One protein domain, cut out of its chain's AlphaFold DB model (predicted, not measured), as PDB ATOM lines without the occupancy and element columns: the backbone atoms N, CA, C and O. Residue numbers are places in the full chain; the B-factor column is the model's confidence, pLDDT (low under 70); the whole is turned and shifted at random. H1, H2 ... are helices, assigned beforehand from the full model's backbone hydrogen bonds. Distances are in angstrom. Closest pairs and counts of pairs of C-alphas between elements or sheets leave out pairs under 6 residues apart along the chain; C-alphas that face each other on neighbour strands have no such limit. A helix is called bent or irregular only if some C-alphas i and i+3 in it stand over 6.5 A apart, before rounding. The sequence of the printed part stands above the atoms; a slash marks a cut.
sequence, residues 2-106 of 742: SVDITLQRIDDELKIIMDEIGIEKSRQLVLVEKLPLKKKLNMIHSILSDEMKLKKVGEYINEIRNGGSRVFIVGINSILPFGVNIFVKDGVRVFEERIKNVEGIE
ATOM      1  N   SER A   2      84.271  84.414 123.697       41.78
ATOM      2  CA  SER A   2      85.653  84.475 124.232       41.78
ATOM      3  C   SER A   2      86.116  85.906 124.552       41.78
ATOM      4  O   SER A   2      86.745  86.145 125.586       41.78
ATOM      5  N   VAL A   3      85.778  86.869 123.686       45.47
ATOM      6  CA  VAL A   3      86.108  88.295 123.865       45.47
ATOM      7  C   VAL A   3      85.478  88.862 125.138       45.47
ATOM      8  O   VAL A   3      86.180  89.495 125.923       45.47
ATOM      9  N   ASP A   4      84.198  88.574 125.387       53.22
ATOM     10  CA  ASP A   4      83.440  89.084 126.539       53.22
ATOM     11  C   ASP A   4      84.086  88.670 127.866       53.22
ATOM     12  O   ASP A   4      84.353  89.511 128.722       53.22
ATOM     13  N   ILE A   5      84.439  87.385 127.992       56.44
ATOM     14  CA  ILE A   5      85.129  86.821 129.165       56.44
ATOM     15  C   ILE A   5      86.493  87.499 129.377       56.44
ATOM     16  O   ILE A   5      86.907  87.731 130.513       56.44
ATOM     17  N   THR A   6      87.186  87.858 128.291       69.56
ATOM     18  CA  THR A   6      88.485  88.542 128.355       69.56
ATOM     19  C   THR A   6      88.336  89.987 128.836       69.56
ATOM     20  O   THR A   6      89.083  90.424 129.710       69.56
ATOM     21  N   LEU A   7      87.357  90.727 128.302       75.06
ATOM     22  CA  LEU A   7      87.099  92.115 128.693       75.06
ATOM     23  C   LEU A   7      86.599  92.195 130.143       75.06
ATOM     24  O   LEU A   7      87.101  92.993 130.929       75.06
ATOM     25  N   GLN A   8      85.673  91.307 130.514       77.56
ATOM     26  CA  GLN A   8      85.136  91.206 131.869       77.56
ATOM     27  C   GLN A   8      86.232  90.879 132.891       77.56
ATOM     28  O   GLN A   8      86.253  91.473 133.965       77.56
ATOM     29  N   ARG A   9      87.196  90.017 132.537       77.88
ATOM     30  CA  ARG A   9      88.369  89.742 133.377       77.88
ATOM     31  C   ARG A   9      89.259  90.976 133.573       77.88
ATOM     32  O   ARG A   9      89.711  91.190 134.690       77.88
ATOM     33  N   ILE A  10      89.503  91.789 132.541       82.81
ATOM     34  CA  ILE A  10      90.229  93.069 132.695       82.81
ATOM     35  C   ILE A  10      89.456  94.029 133.606       82.81
ATOM     36  O   ILE A  10      90.052  94.709 134.439       82.81
ATOM     37  N   ASP A  11      88.130  94.044 133.500       85.50
ATOM     38  CA  ASP A  11      87.275  94.873 134.345       85.50
ATOM     39  C   ASP A  11      87.230  94.387 135.798       85.50
ATOM     40  O   ASP A  11      87.119  95.208 136.706       85.50
ATOM     41  N   ASP A  12      87.354  93.082 136.043       82.31
ATOM     42  CA  ASP A  12      87.470  92.503 137.383       82.31
ATOM     43  C   ASP A  12      88.885  92.679 137.974       82.31
ATOM     44  O   ASP A  12      89.000  93.069 139.136       82.31
ATOM     45  N   GLU A  13      89.955  92.521 137.179       80.56
ATOM     46  CA  GLU A  13      91.333  92.888 137.567       80.56
ATOM     47  C   GLU A  13      91.404  94.390 137.943       80.56
ATOM     48  O   GLU A  13      91.972  94.741 138.977       80.56
ATOM     49  N   LEU A  14      90.734  95.279 137.194       83.88
ATOM     50  CA  LEU A  14      90.633  96.709 137.527       83.88
ATOM     51  C   LEU A  14      89.794  96.978 138.792       83.88
ATOM     52  O   LEU A  14      90.163  97.843 139.587       83.88
ATOM     53  N   LYS A  15      88.677  96.266 139.012       82.31
ATOM     54  CA  LYS A  15      87.847  96.416 140.229       82.31
ATOM     55  C   LYS A  15      88.612  96.041 141.494       82.31
ATOM     56  O   LYS A  15      88.474  96.752 142.481       82.31
ATOM     57  N   ILE A  16      89.422  94.979 141.461       78.62
ATOM     58  CA  ILE A  16      90.261  94.565 142.601       78.62
ATOM     59  C   ILE A  16      91.209  95.705 142.992       78.62
ATOM     60  O   ILE A  16      91.198  96.144 144.138       78.62
ATOM     61  N   ILE A  17      91.927  96.269 142.018       75.50
ATOM     62  CA  ILE A  17      92.843  97.401 142.236       75.50
ATOM     63  C   ILE A  17      92.089  98.634 142.759       75.50
ATOM     64  O   ILE A  17      92.574  99.340 143.642       75.50
ATOM     65  N   MET A  18      90.879  98.896 142.252       79.44
ATOM     66  CA  MET A  18      90.046 100.007 142.722       79.44
ATOM     67  C   MET A  18      89.456  99.798 144.128       79.44
ATOM     68  O   MET A  18      89.259 100.790 144.833       79.44
ATOM     69  N   ASP A  19      89.190  98.558 144.549       78.56
ATOM     70  CA  ASP A  19      88.844  98.215 145.936       78.56
ATOM     71  C   ASP A  19      90.060  98.417 146.862       78.56
ATOM     72  O   ASP A  19      89.915  99.029 147.920       78.56
ATOM     73  N   GLU A  20      91.258  97.979 146.452       70.38
ATOM     74  CA  GLU A  20      92.507  98.125 147.225       70.38
ATOM     75  C   GLU A  20      92.882  99.594 147.484       70.38
ATOM     76  O   GLU A  20      93.258  99.944 148.603       70.38
ATOM     77  N   ILE A  21      92.711 100.481 146.495       68.00
ATOM     78  CA  ILE A  21      92.933 101.934 146.655       68.00
ATOM     79  C   ILE A  21      91.699 102.696 147.186       68.00
ATOM     80  O   ILE A  21      91.700 103.928 147.227       68.00
ATOM     81  N   GLY A  22      90.641 101.991 147.604       76.56
ATOM     82  CA  GLY A  22      89.506 102.565 148.333       76.56
ATOM     83  C   GLY A  22      88.516 103.403 147.510       76.56
ATOM     84  O   GLY A  22      87.847 104.276 148.069       76.56
ATOM     85  N   ILE A  23      88.389 103.173 146.199       75.12
ATOM     86  CA  ILE A  23      87.369 103.841 145.371       75.12
ATOM     87  C   ILE A  23      85.989 103.240 145.662       75.12
ATOM     88  O   ILE A  23      85.801 102.029 145.631       75.12
ATOM     89  N   GLU A  24      84.988 104.091 145.890       82.00
ATOM     90  CA  GLU A  24      83.613 103.671 146.178       82.00
ATOM     91  C   GLU A  24      82.995 102.840 145.033       82.00
ATOM     92  O   GLU A  24      83.067 103.229 143.866       82.00
ATOM     93  N   LYS A  25      82.329 101.719 145.350       79.69
ATOM     94  CA  LYS A  25      81.795 100.762 144.356       79.69
ATOM     95  C   LYS A  25      80.796 101.367 143.357       79.69
ATOM     96  O   LYS A  25      80.773 100.958 142.200       79.69
ATOM     97  N   SER A  26      80.032 102.382 143.764       77.06
ATOM     98  CA  SER A  26      79.174 103.181 142.871       77.06
ATOM     99  C   SER A  26      79.979 103.839 141.738       77.06
ATOM    100  O   SER A  26      79.587 103.805 140.572       77.06
ATOM    101  N   ARG A  27      81.156 104.378 142.072       77.56
ATOM    102  CA  ARG A  27      82.098 105.030 141.160       77.56
ATOM    103  C   ARG A  27      82.947 104.024 140.387       77.56
ATOM    104  O   ARG A  27      83.255 104.292 139.230       77.56
ATOM    105  N   GLN A  28      83.278 102.870 140.975       81.06
ATOM    106  CA  GLN A  28      83.950 101.768 140.271       81.06
ATOM    107  C   GLN A  28      83.155 101.323 139.042       81.06
ATOM    108  O   GLN A  28      83.725 101.237 137.961       81.06
ATOM    109  N   LEU A  29      81.843 101.097 139.186       80.06
ATOM    110  CA  LEU A  29      80.974 100.686 138.078       80.06
ATOM    111  C   LEU A  29      80.993 101.712 136.934       80.06
ATOM    112  O   LEU A  29      81.224 101.344 135.786       80.06
ATOM    113  N   VAL A  30      80.861 103.003 137.253       80.50
ATOM    114  CA  VAL A  30      80.904 104.095 136.262       80.50
ATOM    115  C   VAL A  30      82.282 104.229 135.597       80.50
ATOM    116  O   VAL A  30      82.361 104.570 134.419       80.50
ATOM    117  N   LEU A  31      83.378 103.960 136.316       76.88
ATOM    118  CA  LEU A  31      84.733 103.955 135.747       76.88
ATOM    119  C   LEU A  31      84.961 102.743 134.833       76.88
ATOM    120  O   LEU A  31      85.484 102.906 133.735       76.88
ATOM    121  N   VAL A  32      84.524 101.552 135.248       83.62
ATOM    122  CA  VAL A  32      84.560 100.323 134.440       83.62
ATOM    123  C   VAL A  32      83.763 100.492 133.147       83.62
ATOM    124  O   VAL A  32      84.256 100.147 132.077       83.62
ATOM    125  N   GLU A  33      82.566 101.066 133.218       82.06
ATOM    126  CA  GLU A  33      81.705 101.283 132.053       82.06
ATOM    127  C   GLU A  33      82.290 102.314 131.066       82.06
ATOM    128  O   GLU A  33      82.162 102.147 129.856       82.06
ATOM    129  N   LYS A  34      82.949 103.376 131.560       83.81
ATOM    130  CA  LYS A  34      83.296 104.563 130.743       83.81
ATOM    131  C   LYS A  34      84.779 104.740 130.416       83.81
ATOM    132  O   LYS A  34      85.115 105.634 129.638       83.81
ATOM    133  N   LEU A  35      85.687 103.945 130.986       84.25
ATOM    134  CA  LEU A  35      87.111 104.005 130.636       84.25
ATOM    135  C   LEU A  35      87.399 103.246 129.326       84.25
ATOM    136  O   LEU A  35      87.099 102.056 129.237       84.25
ATOM    137  N   PRO A  36      88.071 103.866 128.335       87.19
ATOM    138  CA  PRO A  36      88.607 103.145 127.184       87.19
ATOM    139  C   PRO A  36      89.574 102.035 127.611       87.19
ATOM    140  O   PRO A  36      90.377 102.232 128.528       87.19
ATOM    141  N   LEU A  37      89.555 100.903 126.903       86.06
ATOM    142  CA  LEU A  37      90.359  99.702 127.184       86.06
ATOM    143  C   LEU A  37      91.843 100.007 127.465       86.06
ATOM    144  O   LEU A  37      92.398  99.546 128.460       86.06
ATOM    145  N   LYS A  38      92.461 100.864 126.646       86.19
ATOM    146  CA  LYS A  38      93.851 101.314 126.812       86.19
ATOM    147  C   LYS A  38      94.100 102.041 128.142       86.19
ATOM    148  O   LYS A  38      95.130 101.835 128.768       86.19
ATOM    149  N   LYS A  39      93.141 102.836 128.634       86.81
ATOM    150  CA  LYS A  39      93.247 103.486 129.956       86.81
ATOM    151  C   LYS A  39      93.078 102.485 131.102       86.81
ATOM    152  O   LYS A  39      93.805 102.600 132.082       86.81
ATOM    153  N   LYS A  40      92.186 101.494 130.963       88.69
ATOM    154  CA  LYS A  40      92.039 100.395 131.938       88.69
ATOM    155  C   LYS A  40      93.358  99.630 132.100       88.69
ATOM    156  O   LYS A  40      93.853  99.494 133.213       88.69
ATOM    157  N   LEU A  41      93.958  99.209 130.985       88.50
ATOM    158  CA  LEU A  41      95.224  98.471 130.964       88.50
ATOM    159  C   LEU A  41      96.390  99.300 131.518       88.50
ATOM    160  O   LEU A  41      97.088  98.816 132.403       88.50
ATOM    161  N   ASN A  42      96.536 100.570 131.116       87.19
ATOM    162  CA  ASN A  42      97.555 101.460 131.686       87.19
ATOM    163  C   ASN A  42      97.441 101.588 133.218       87.19
ATOM    164  O   ASN A  42      98.464 101.591 133.898       87.19
ATOM    165  N   MET A  43      96.222 101.667 133.773       83.38
ATOM    166  CA  MET A  43      96.008 101.715 135.229       83.38
ATOM    167  C   MET A  43      96.366 100.389 135.919       83.38
ATOM    168  O   MET A  43      97.011 100.403 136.965       83.38
ATOM    169  N   ILE A  44      95.993  99.246 135.330       84.06
ATOM    170  CA  ILE A  44      96.365  97.919 135.851       84.06
ATOM    171  C   ILE A  44      97.890  97.762 135.858       84.06
ATOM    172  O   ILE A  44      98.471  97.304 136.837       84.06
ATOM    173  N   HIS A  45      98.559  98.167 134.779       88.56
ATOM    174  CA  HIS A  45     100.004  98.003 134.624       88.56
ATOM    175  C   HIS A  45     100.835  99.005 135.427       88.56
ATOM    176  O   HIS A  45     101.966  98.677 135.784       88.56
ATOM    177  N   SER A  46     100.298 100.186 135.761       84.81
ATOM    178  CA  SER A  46     101.033 101.192 136.542       84.81
ATOM    179  C   SER A  46     101.352 100.756 137.973       84.81
ATOM    180  O   SER A  46     102.310 101.264 138.546       84.81
ATOM    181  N   ILE A  47     100.585  99.816 138.543       79.44
ATOM    182  CA  ILE A  47     100.825  99.287 139.898       79.44
ATOM    183  C   ILE A  47     101.713  98.031 139.928       79.44
ATOM    184  O   ILE A  47     102.070  97.558 141.005       79.44
ATOM    185  N   LEU A  48     102.049  97.456 138.768       80.12
ATOM    186  CA  LEU A  48     102.867  96.245 138.694       80.12
ATOM    187  C   LEU A  48     104.352  96.575 138.884       80.12
ATOM    188  O   LEU A  48     104.845  97.580 138.366       80.12
ATOM    189  N   SER A  49     105.093  95.681 139.544       84.38
ATOM    190  CA  SER A  49     106.558  95.706 139.486       84.38
ATOM    191  C   SER A  49     107.043  95.390 138.067       84.38
ATOM    192  O   SER A  49     106.345  94.735 137.289       84.38
ATOM    193  N   ASP A  50     108.254  95.821 137.716       84.81
ATOM    194  CA  ASP A  50     108.772  95.612 136.360       84.81
ATOM    195  C   ASP A  50     108.977  94.125 136.031       84.81
ATOM    196  O   ASP A  50     108.705  93.705 134.909       84.81
ATOM    197  N   GLU A  51     109.302  93.288 137.022       85.75
ATOM    198  CA  GLU A  51     109.300  91.824 136.882       85.75
ATOM    199  C   GLU A  51     107.906  91.282 136.504       85.75
ATOM    200  O   GLU A  51     107.772  90.438 135.612       85.75
ATOM    201  N   MET A  52     106.838  91.811 137.116       82.62
ATOM    202  CA  MET A  52     105.462  91.444 136.767       82.62
ATOM    203  C   MET A  52     105.049  91.973 135.385       82.62
ATOM    204  O   MET A  52     104.331  91.267 134.674       82.62
ATOM    205  N   LYS A  53     105.524  93.153 134.957       88.94
ATOM    206  CA  LYS A  53     105.321  93.669 133.584       88.94
ATOM    207  C   LYS A  53     106.021  92.784 132.549       88.94
ATOM    208  O   LYS A  53     105.390  92.355 131.586       88.94
ATOM    209  N   LEU A  54     107.290  92.435 132.776       87.38
ATOM    210  CA  LEU A  54     108.063  91.523 131.924       87.38
ATOM    211  C   LEU A  54     107.355  90.168 131.774       87.38
ATOM    212  O   LEU A  54     107.175  89.675 130.658       87.38
ATOM    213  N   LYS A  55     106.862  89.607 132.885       87.81
ATOM    214  CA  LYS A  55     106.047  88.387 132.867       87.81
ATOM    215  C   LYS A  55     104.743  88.569 132.078       87.81
ATOM    216  O   LYS A  55     104.397  87.695 131.283       87.81
ATOM    217  N   LYS A  56     104.037  89.696 132.244       88.50
ATOM    218  CA  LYS A  56     102.790  90.000 131.517       88.50
ATOM    219  C   LYS A  56     102.978  90.082 130.003       88.50
ATOM    220  O   LYS A  56     102.121  89.574 129.287       88.50
ATOM    221  N   VAL A  57     104.097  90.616 129.509       90.69
ATOM    222  CA  VAL A  57     104.417  90.579 128.068       90.69
ATOM    223  C   VAL A  57     104.497  89.131 127.562       90.69
ATOM    224  O   VAL A  57     103.895  88.809 126.540       90.69
ATOM    225  N   GLY A  58     105.147  88.235 128.312       89.62
ATOM    226  CA  GLY A  58     105.179  86.799 127.999       89.62
ATOM    227  C   GLY A  58     103.800  86.121 128.042       89.62
ATOM    228  O   GLY A  58     103.482  85.327 127.155       89.62
ATOM    229  N   GLU A  59     102.961  86.459 129.030       89.19
ATOM    230  CA  GLU A  59     101.571  85.983 129.117       89.19
ATOM    231  C   GLU A  59     100.759  86.424 127.882       89.19
ATOM    232  O   GLU A  59     100.180  85.579 127.200       89.19
ATOM    233  N   TYR A  60     100.778  87.712 127.524       92.38
ATOM    234  CA  TYR A  60     100.026  88.245 126.381       92.38
ATOM    235  C   TYR A  60     100.493  87.695 125.025       92.38
ATOM    236  O   TYR A  60      99.659  87.391 124.172       92.38
ATOM    237  N   ILE A  61     101.800  87.482 124.833       91.94
ATOM    238  CA  ILE A  61     102.334  86.787 123.648       91.94
ATOM    239  C   ILE A  61     101.742  85.376 123.532       91.94
ATOM    240  O   ILE A  61     101.379  84.940 122.437       91.94
ATOM    241  N   ASN A  62     101.616  84.651 124.647       89.88
ATOM    242  CA  ASN A  62     101.066  83.299 124.640       89.88
ATOM    243  C   ASN A  62      99.547  83.275 124.386       89.88
ATOM    244  O   ASN A  62      99.069  82.383 123.693       89.88
ATOM    245  N   GLU A  63      98.792  84.269 124.860       89.38
ATOM    246  CA  GLU A  63      97.367  84.400 124.516       89.38
ATOM    247  C   GLU A  63      97.165  84.716 123.021       89.38
ATOM    248  O   GLU A  63      96.338  84.088 122.357       89.38
ATOM    249  N   ILE A  64      97.978  85.606 122.433       89.38
ATOM    250  CA  ILE A  64      97.956  85.876 120.981       89.38
ATOM    251  C   ILE A  64      98.291  84.601 120.188       89.38
ATOM    252  O   ILE A  64      97.612  84.290 119.205       89.38
ATOM    253  N   ARG A  65      99.267  83.799 120.646       89.44
ATOM    254  CA  ARG A  65      99.619  82.491 120.054       89.44
ATOM    255  C   ARG A  65      98.423  81.540 119.958       89.44
ATOM    256  O   ARG A  65      98.338  80.772 118.996       89.44
ATOM    257  N   ASN A  66      97.490  81.632 120.901       84.88
ATOM    258  CA  ASN A  66      96.310  80.775 121.004       84.88
ATOM    259  C   ASN A  66      95.059  81.348 120.307       84.88
ATOM    260  O   ASN A  66      93.994  80.747 120.402       84.88
ATOM    261  N   GLY A  67      95.177  82.465 119.575       77.69
ATOM    262  CA  GLY A  67      94.042  83.110 118.900       77.69
ATOM    263  C   GLY A  67      93.288  84.114 119.778       77.69
ATOM    264  O   GLY A  67      92.080  84.269 119.636       77.69
ATOM    265  N   GLY A  68      93.991  84.767 120.709       78.31
ATOM    266  CA  GLY A  68      93.434  85.800 121.580       78.31
ATOM    267  C   GLY A  68      92.902  87.047 120.852       78.31
ATOM    268  O   GLY A  68      93.030  87.201 119.639       78.31
ATOM    269  N   SER A  69      92.301  87.956 121.623       85.00
ATOM    270  CA  SER A  69      91.613  89.163 121.139       85.00
ATOM    271  C   SER A  69      92.486  90.426 121.183       85.00
ATOM    272  O   SER A  69      93.570  90.431 121.775       85.00
ATOM    273  N   ARG A  70      91.969  91.532 120.616       88.44
ATOM    274  CA  ARG A  70      92.546  92.894 120.683       88.44
ATOM    275  C   ARG A  70      93.166  93.249 122.043       88.44
ATOM    276  O   ARG A  70      94.225  93.877 122.091       88.44
ATOM    277  N   VAL A  71      92.523  92.837 123.142       88.81
ATOM    278  CA  VAL A  71      92.922  93.129 124.532       88.81
ATOM    279  C   VAL A  71      94.400  92.848 124.791       88.81
ATOM    280  O   VAL A  71      95.065  93.646 125.446       88.81
ATOM    281  N   PHE A  72      94.933  91.751 124.255       90.25
ATOM    282  CA  PHE A  72      96.313  91.342 124.511       90.25
ATOM    283  C   PHE A  72      97.344  92.157 123.724       90.25
ATOM    284  O   PHE A  72      98.487  92.247 124.150       90.25
ATOM    285  N   ILE A  73      96.955  92.793 122.616       88.81
ATOM    286  CA  ILE A  73      97.846  93.664 121.832       88.81
ATOM    287  C   ILE A  73      97.880  95.064 122.435       88.81
ATOM    288  O   ILE A  73      98.963  95.580 122.693       88.81
ATOM    289  N   VAL A  74      96.721  95.625 122.795       89.75
ATOM    290  CA  VAL A  74      96.662  96.866 123.591       89.75
ATOM    291  C   VAL A  74      97.395  96.675 124.926       89.75
ATOM    292  O   VAL A  74      98.114  97.567 125.366       89.75
ATOM    293  N   GLY A  75      97.260  95.489 125.532       89.94
ATOM    294  CA  GLY A  75      97.948  95.096 126.762       89.94
ATOM    295  C   GLY A  75      99.447  94.834 126.601       89.94
ATOM    296  O   GLY A  75     100.167  94.917 127.590       89.94
ATOM    297  N   ILE A  76      99.940  94.561 125.390       90.94
ATOM    298  CA  ILE A  76     101.376  94.625 125.097       90.94
ATOM    299  C   ILE A  76     101.789  96.091 124.974       90.94
ATOM    300  O   ILE A  76     102.681  96.498 125.708       90.94
ATOM    301  N   ASN A  77     101.125  96.900 124.140       88.94
ATOM    302  CA  ASN A  77     101.506  98.299 123.879       88.94
ATOM    303  C   ASN A  77     101.682  99.127 125.165       88.94
ATOM    304  O   ASN A  77     102.623  99.913 125.260       88.94
ATOM    305  N   SER A  78     100.835  98.916 126.178       88.88
ATOM    306  CA  SER A  78     100.882  99.627 127.465       88.88
ATOM    307  C   SER A  78     102.099  99.314 128.356       88.88
ATOM    308  O   SER A  78     102.387 100.086 129.269       88.88
ATOM    309  N   ILE A  79     102.827  98.220 128.102       89.38
ATOM    310  CA  ILE A  79     104.056  97.817 128.829       89.38
ATOM    311  C   ILE A  79     105.232  97.459 127.910       89.38
ATOM    312  O   ILE A  79     106.311  97.106 128.392       89.38
ATOM    313  N   LEU A  80     105.061  97.580 126.595       83.50
ATOM    314  CA  LEU A  80     106.046  97.188 125.594       83.50
ATOM    315  C   LEU A  80     107.415  97.858 125.791       83.50
ATOM    316  O   LEU A  80     108.386  97.113 125.717       83.50
ATOM    317  N   PRO A  81     107.549  99.158 126.143       82.19
ATOM    318  CA  PRO A  81     108.857  99.765 126.421       82.19
ATOM    319  C   PRO A  81     109.682  99.051 127.506       82.19
ATOM    320  O   PRO A  81     110.902  98.995 127.412       82.19
ATOM    321  N   PHE A  82     109.038  98.432 128.502       81.94
ATOM    322  CA  PHE A  82     109.722  97.622 129.520       81.94
ATOM    323  C   PHE A  82     110.103  96.228 128.993       81.94
ATOM    324  O   PHE A  82     111.105  95.652 129.410       81.94
ATOM    325  N   GLY A  83     109.296  95.665 128.086       83.62
ATOM    326  CA  GLY A  83     109.393  94.276 127.627       83.62
ATOM    327  C   GLY A  83     109.854  94.066 126.186       83.62
ATOM    328  O   GLY A  83     109.737  92.941 125.696       83.62
ATOM    329  N   VAL A  84     110.380  95.093 125.504       88.69
ATOM    330  CA  VAL A  84     110.760  95.047 124.076       88.69
ATOM    331  C   VAL A  84     111.595  93.809 123.755       88.69
ATOM    332  O   VAL A  84     111.264  93.068 122.837       88.69
ATOM    333  N   ASN A  85     112.622  93.518 124.558       88.62
ATOM    334  CA  ASN A  85     113.518  92.377 124.340       88.62
ATOM    335  C   ASN A  85     112.799  91.013 124.386       88.62
ATOM    336  O   ASN A  85     113.151  90.111 123.628       88.62
ATOM    337  N   ILE A  86     111.765  90.865 125.227       89.44
ATOM    338  CA  ILE A  86     110.926  89.653 125.277       89.44
ATOM    339  C   ILE A  86     110.053  89.579 124.022       89.44
ATOM    340  O   ILE A  86     109.968  88.530 123.385       89.44
ATOM    341  N   PHE A  87     109.441  90.700 123.625       92.94
ATOM    342  CA  PHE A  87     108.615  90.741 122.421       92.94
ATOM    343  C   PHE A  87     109.425  90.453 121.150       92.94
ATOM    344  O   PHE A  87     109.007  89.636 120.336       92.94
ATOM    345  N   VAL A  88     110.611  91.044 120.997       90.88
ATOM    346  CA  VAL A  88     111.503  90.815 119.849       90.88
ATOM    347  C   VAL A  88     111.935  89.354 119.750       90.88
ATOM    348  O   VAL A  88     111.943  88.793 118.657       90.88
ATOM    349  N   LYS A  89     112.262  88.725 120.885       89.31
ATOM    350  CA  LYS A  89     112.741  87.339 120.938       89.31
ATOM    351  C   LYS A  89     111.630  86.308 120.714       89.31
ATOM    352  O   LYS A  89     111.794  85.404 119.901       89.31
ATOM    353  N   ASP A  90     110.523  86.419 121.450       85.94
ATOM    354  CA  ASP A  90     109.513  85.354 121.563       85.94
ATOM    355  C   ASP A  90     108.122  85.757 121.018       85.94
ATOM    356  O   ASP A  90     107.255  84.894 120.838       85.94
ATOM    357  N   GLY A  91     107.900  87.054 120.756       90.06
ATOM    358  CA  GLY A  91     106.610  87.651 120.389       90.06
ATOM    359  C   GLY A  91     106.433  88.008 118.913       90.06
ATOM    360  O   GLY A  91     105.364  87.749 118.369       90.06
ATOM    361  N   VAL A  92     107.459  88.537 118.236       91.75
ATOM    362  CA  VAL A  92     107.366  89.014 116.838       91.75
ATOM    363  C   VAL A  92     106.833  87.931 115.905       91.75
ATOM    364  O   VAL A  92     105.815  88.137 115.254       91.75
ATOM    365  N   ARG A  93     107.441  86.738 115.899       90.69
ATOM    366  CA  ARG A  93     107.002  85.636 115.023       90.69
ATOM    367  C   ARG A  93     105.548  85.223 115.289       90.69
ATOM    368  O   ARG A  93     104.794  84.973 114.357       90.69
ATOM    369  N   VAL A  94     105.147  85.206 116.563       91.25
ATOM    370  CA  VAL A  94     103.772  84.901 116.994       91.25
ATOM    371  C   VAL A  94     102.796  85.973 116.513       91.25
ATOM    372  O   VAL A  94     101.704  85.647 116.055       91.25
ATOM    373  N   PHE A  95     103.190  87.243 116.605       90.38
ATOM    374  CA  PHE A  95     102.415  88.369 116.107       90.38
ATOM    375  C   PHE A  95     102.192  88.211 114.600       90.38
ATOM    376  O   PHE A  95     101.047  88.110 114.177       90.38
ATOM    377  N   GLU A  96     103.240  88.050 113.790       89.12
ATOM    378  CA  GLU A  96     103.100  87.888 112.333       89.12
ATOM    379  C   GLU A  96     102.229  86.686 111.923       89.12
ATOM    380  O   GLU A  96     101.351  86.823 111.067       89.12
ATOM    381  N   GLU A  97     102.415  85.533 112.576       88.00
ATOM    382  CA  GLU A  97     101.632  84.310 112.346       88.00
ATOM    383  C   GLU A  97     100.140  84.464 112.697       88.00
ATOM    384  O   GLU A  97      99.295  83.784 112.107       88.00
ATOM    385  N   ARG A  98      99.790  85.311 113.680       88.06
ATOM    386  CA  ARG A  98      98.437  85.356 114.272       88.06
ATOM    387  C   ARG A  98      97.657  86.642 114.035       88.06
ATOM    388  O   ARG A  98      96.432  86.596 114.094       88.06
ATOM    389  N   ILE A  99      98.303  87.758 113.709       83.31
ATOM    390  CA  ILE A  99      97.694  89.102 113.633       83.31
ATOM    391  C   ILE A  99      96.522  89.229 112.643       83.31
ATOM    392  O   ILE A  99      95.663  90.099 112.784       83.31
ATOM    393  N   LYS A 100      96.470  88.340 111.644       77.62
ATOM    394  CA  LYS A 100      95.378  88.233 110.665       77.62
ATOM    395  C   LYS A 100      94.084  87.667 111.291       77.62
ATOM    396  O   LYS A 100      93.007  87.958 110.786       77.62
ATOM    397  N   ASN A 101      94.205  86.922 112.395       81.19
ATOM    398  CA  ASN A 101      93.150  86.130 113.041       81.19
ATOM    399  C   ASN A 101      92.741  86.662 114.431       81.19
ATOM    400  O   ASN A 101      91.892  86.061 115.080       81.19
ATOM    401  N   VAL A 102      93.356  87.751 114.912       81.88
ATOM    402  CA  VAL A 102      93.009  88.378 116.198       81.88
ATOM    403  C   VAL A 102      91.674  89.112 116.068       81.88
ATOM    404  O   VAL A 102      91.532  90.023 115.250       81.88
ATOM    405  N   GLU A 103      90.699  88.730 116.890       79.38
ATOM    406  CA  GLU A 103      89.350  89.298 116.847       79.38
ATOM    407  C   GLU A 103      89.320  90.754 117.350       79.38
ATOM    408  O   GLU A 103      89.929  91.097 118.372       79.38
ATOM    409  N   GLY A 104      88.597  91.609 116.618       76.94
ATOM    410  CA  GLY A 104      88.340  93.007 116.980       76.94
ATOM    411  C   GLY A 104      89.537  93.960 116.888       76.94
ATOM    412  O   GLY A 104      89.466  95.047 117.447       76.94
ATOM    413  N   ILE A 105      90.644  93.570 116.245       79.44
ATOM    414  CA  ILE A 105      91.861  94.393 116.194       79.44
ATOM    415  C   ILE A 105      91.758  95.587 115.231       79.44
ATOM    416  O   ILE A 105      91.478  95.420 114.040       79.44
ATOM    417  N   GLU A 106      92.075  96.782 115.732       78.81
ATOM    418  CA  GLU A 106      92.134  98.008 114.935       78.81
ATOM    419  C   GLU A 106      93.512  98.185 114.276       78.81
ATOM    420  O   GLU A 106      94.532  97.654 114.720       78.81
TER     421      GLU A 106
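Overview. This is residues 2 to 106 of the 742 residues of the protein "Formin like protein" of Spraguea lophii (strain 42_110) (UniProt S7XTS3). Two helical halves sit end to end in an elongated body: in one, H2 and H3 pack on H1; in the other, H5 and H6 pack on H4. The halves join in the middle, where H3 meets H5, while H2 and the kinked H6 are toward the two far ends. The printed part has 105 residues with six named helices, H1 to H6 in chain order, and no named strand: its class is all helix. It is compact, with a radius of gyration of the C-alphas of 14.1 A, and spans 43 by 28 by 18 A.

Arrangement. H1, residues 2 to 20, touches H2, residues 25 to 34, with residues 11 to 19 alone; they form a helical hairpin, opposite ways at a steep tilt of 40 degrees, and their closest C-alphas are those of Asp 11 and Val 32, 6.1 A apart. With residues 10 to 17 alone H1 touches H3, residues 37 to 46, the same way at a steep tilt of 44 degrees; the closest C-alphas are those of Leu 14 and Ile 44, 6.1 A apart. H3 touches H5, residues 70 to 77, and their closest C-alphas, those of Leu 41 and Gly 75, are 6.0 A apart. H4, residues 50 to 65, touches H5 with residues 57 to 64 alone, the C-alphas of Tyr 60 and Phe 72 being closest at 5.2 A; this helical hairpin has a tilt of 37 degrees, only just steep. H6, residues 80 to 98, touches H4, with the C-alphas of Leu 54 and Gly 83 closest at 5.3 A. H1 and H4 are apart, as are H3 and H6. The helix packing is mostly crossed, with 1 of 5 tilts shallow. In H1, H3, H4 and H5 every O i to N i+4 pair is within hydrogen-bond range, against 5 of 6 in H2 and 10 of 15 in H6.

Along the chain. H1 begins at C-alpha 2, (85.653, 84.475, 124.232), and is 27.6 A long from first to last C-alpha. H2 measures 14.2 A, H3 14.3 A, H4 22.8 A and H5 10.9 A. H6 measures 18.1 A and ends at C-alpha 98, (98.437, 85.356, 114.272). It has a kink of 89 degrees near residue 87 and is irregular, with C-alphas 82 and 85 8.3 A apart.

Size, cuts and confidence. The two C-alphas farthest apart, those of Ser 26 and Lys 89, are 43.1 A apart. The printed part has no cut, and the five links between the helices are tight. The mean pLDDT of the printed part is 83.0; residues 2 to 6 and residue 21 are under 70.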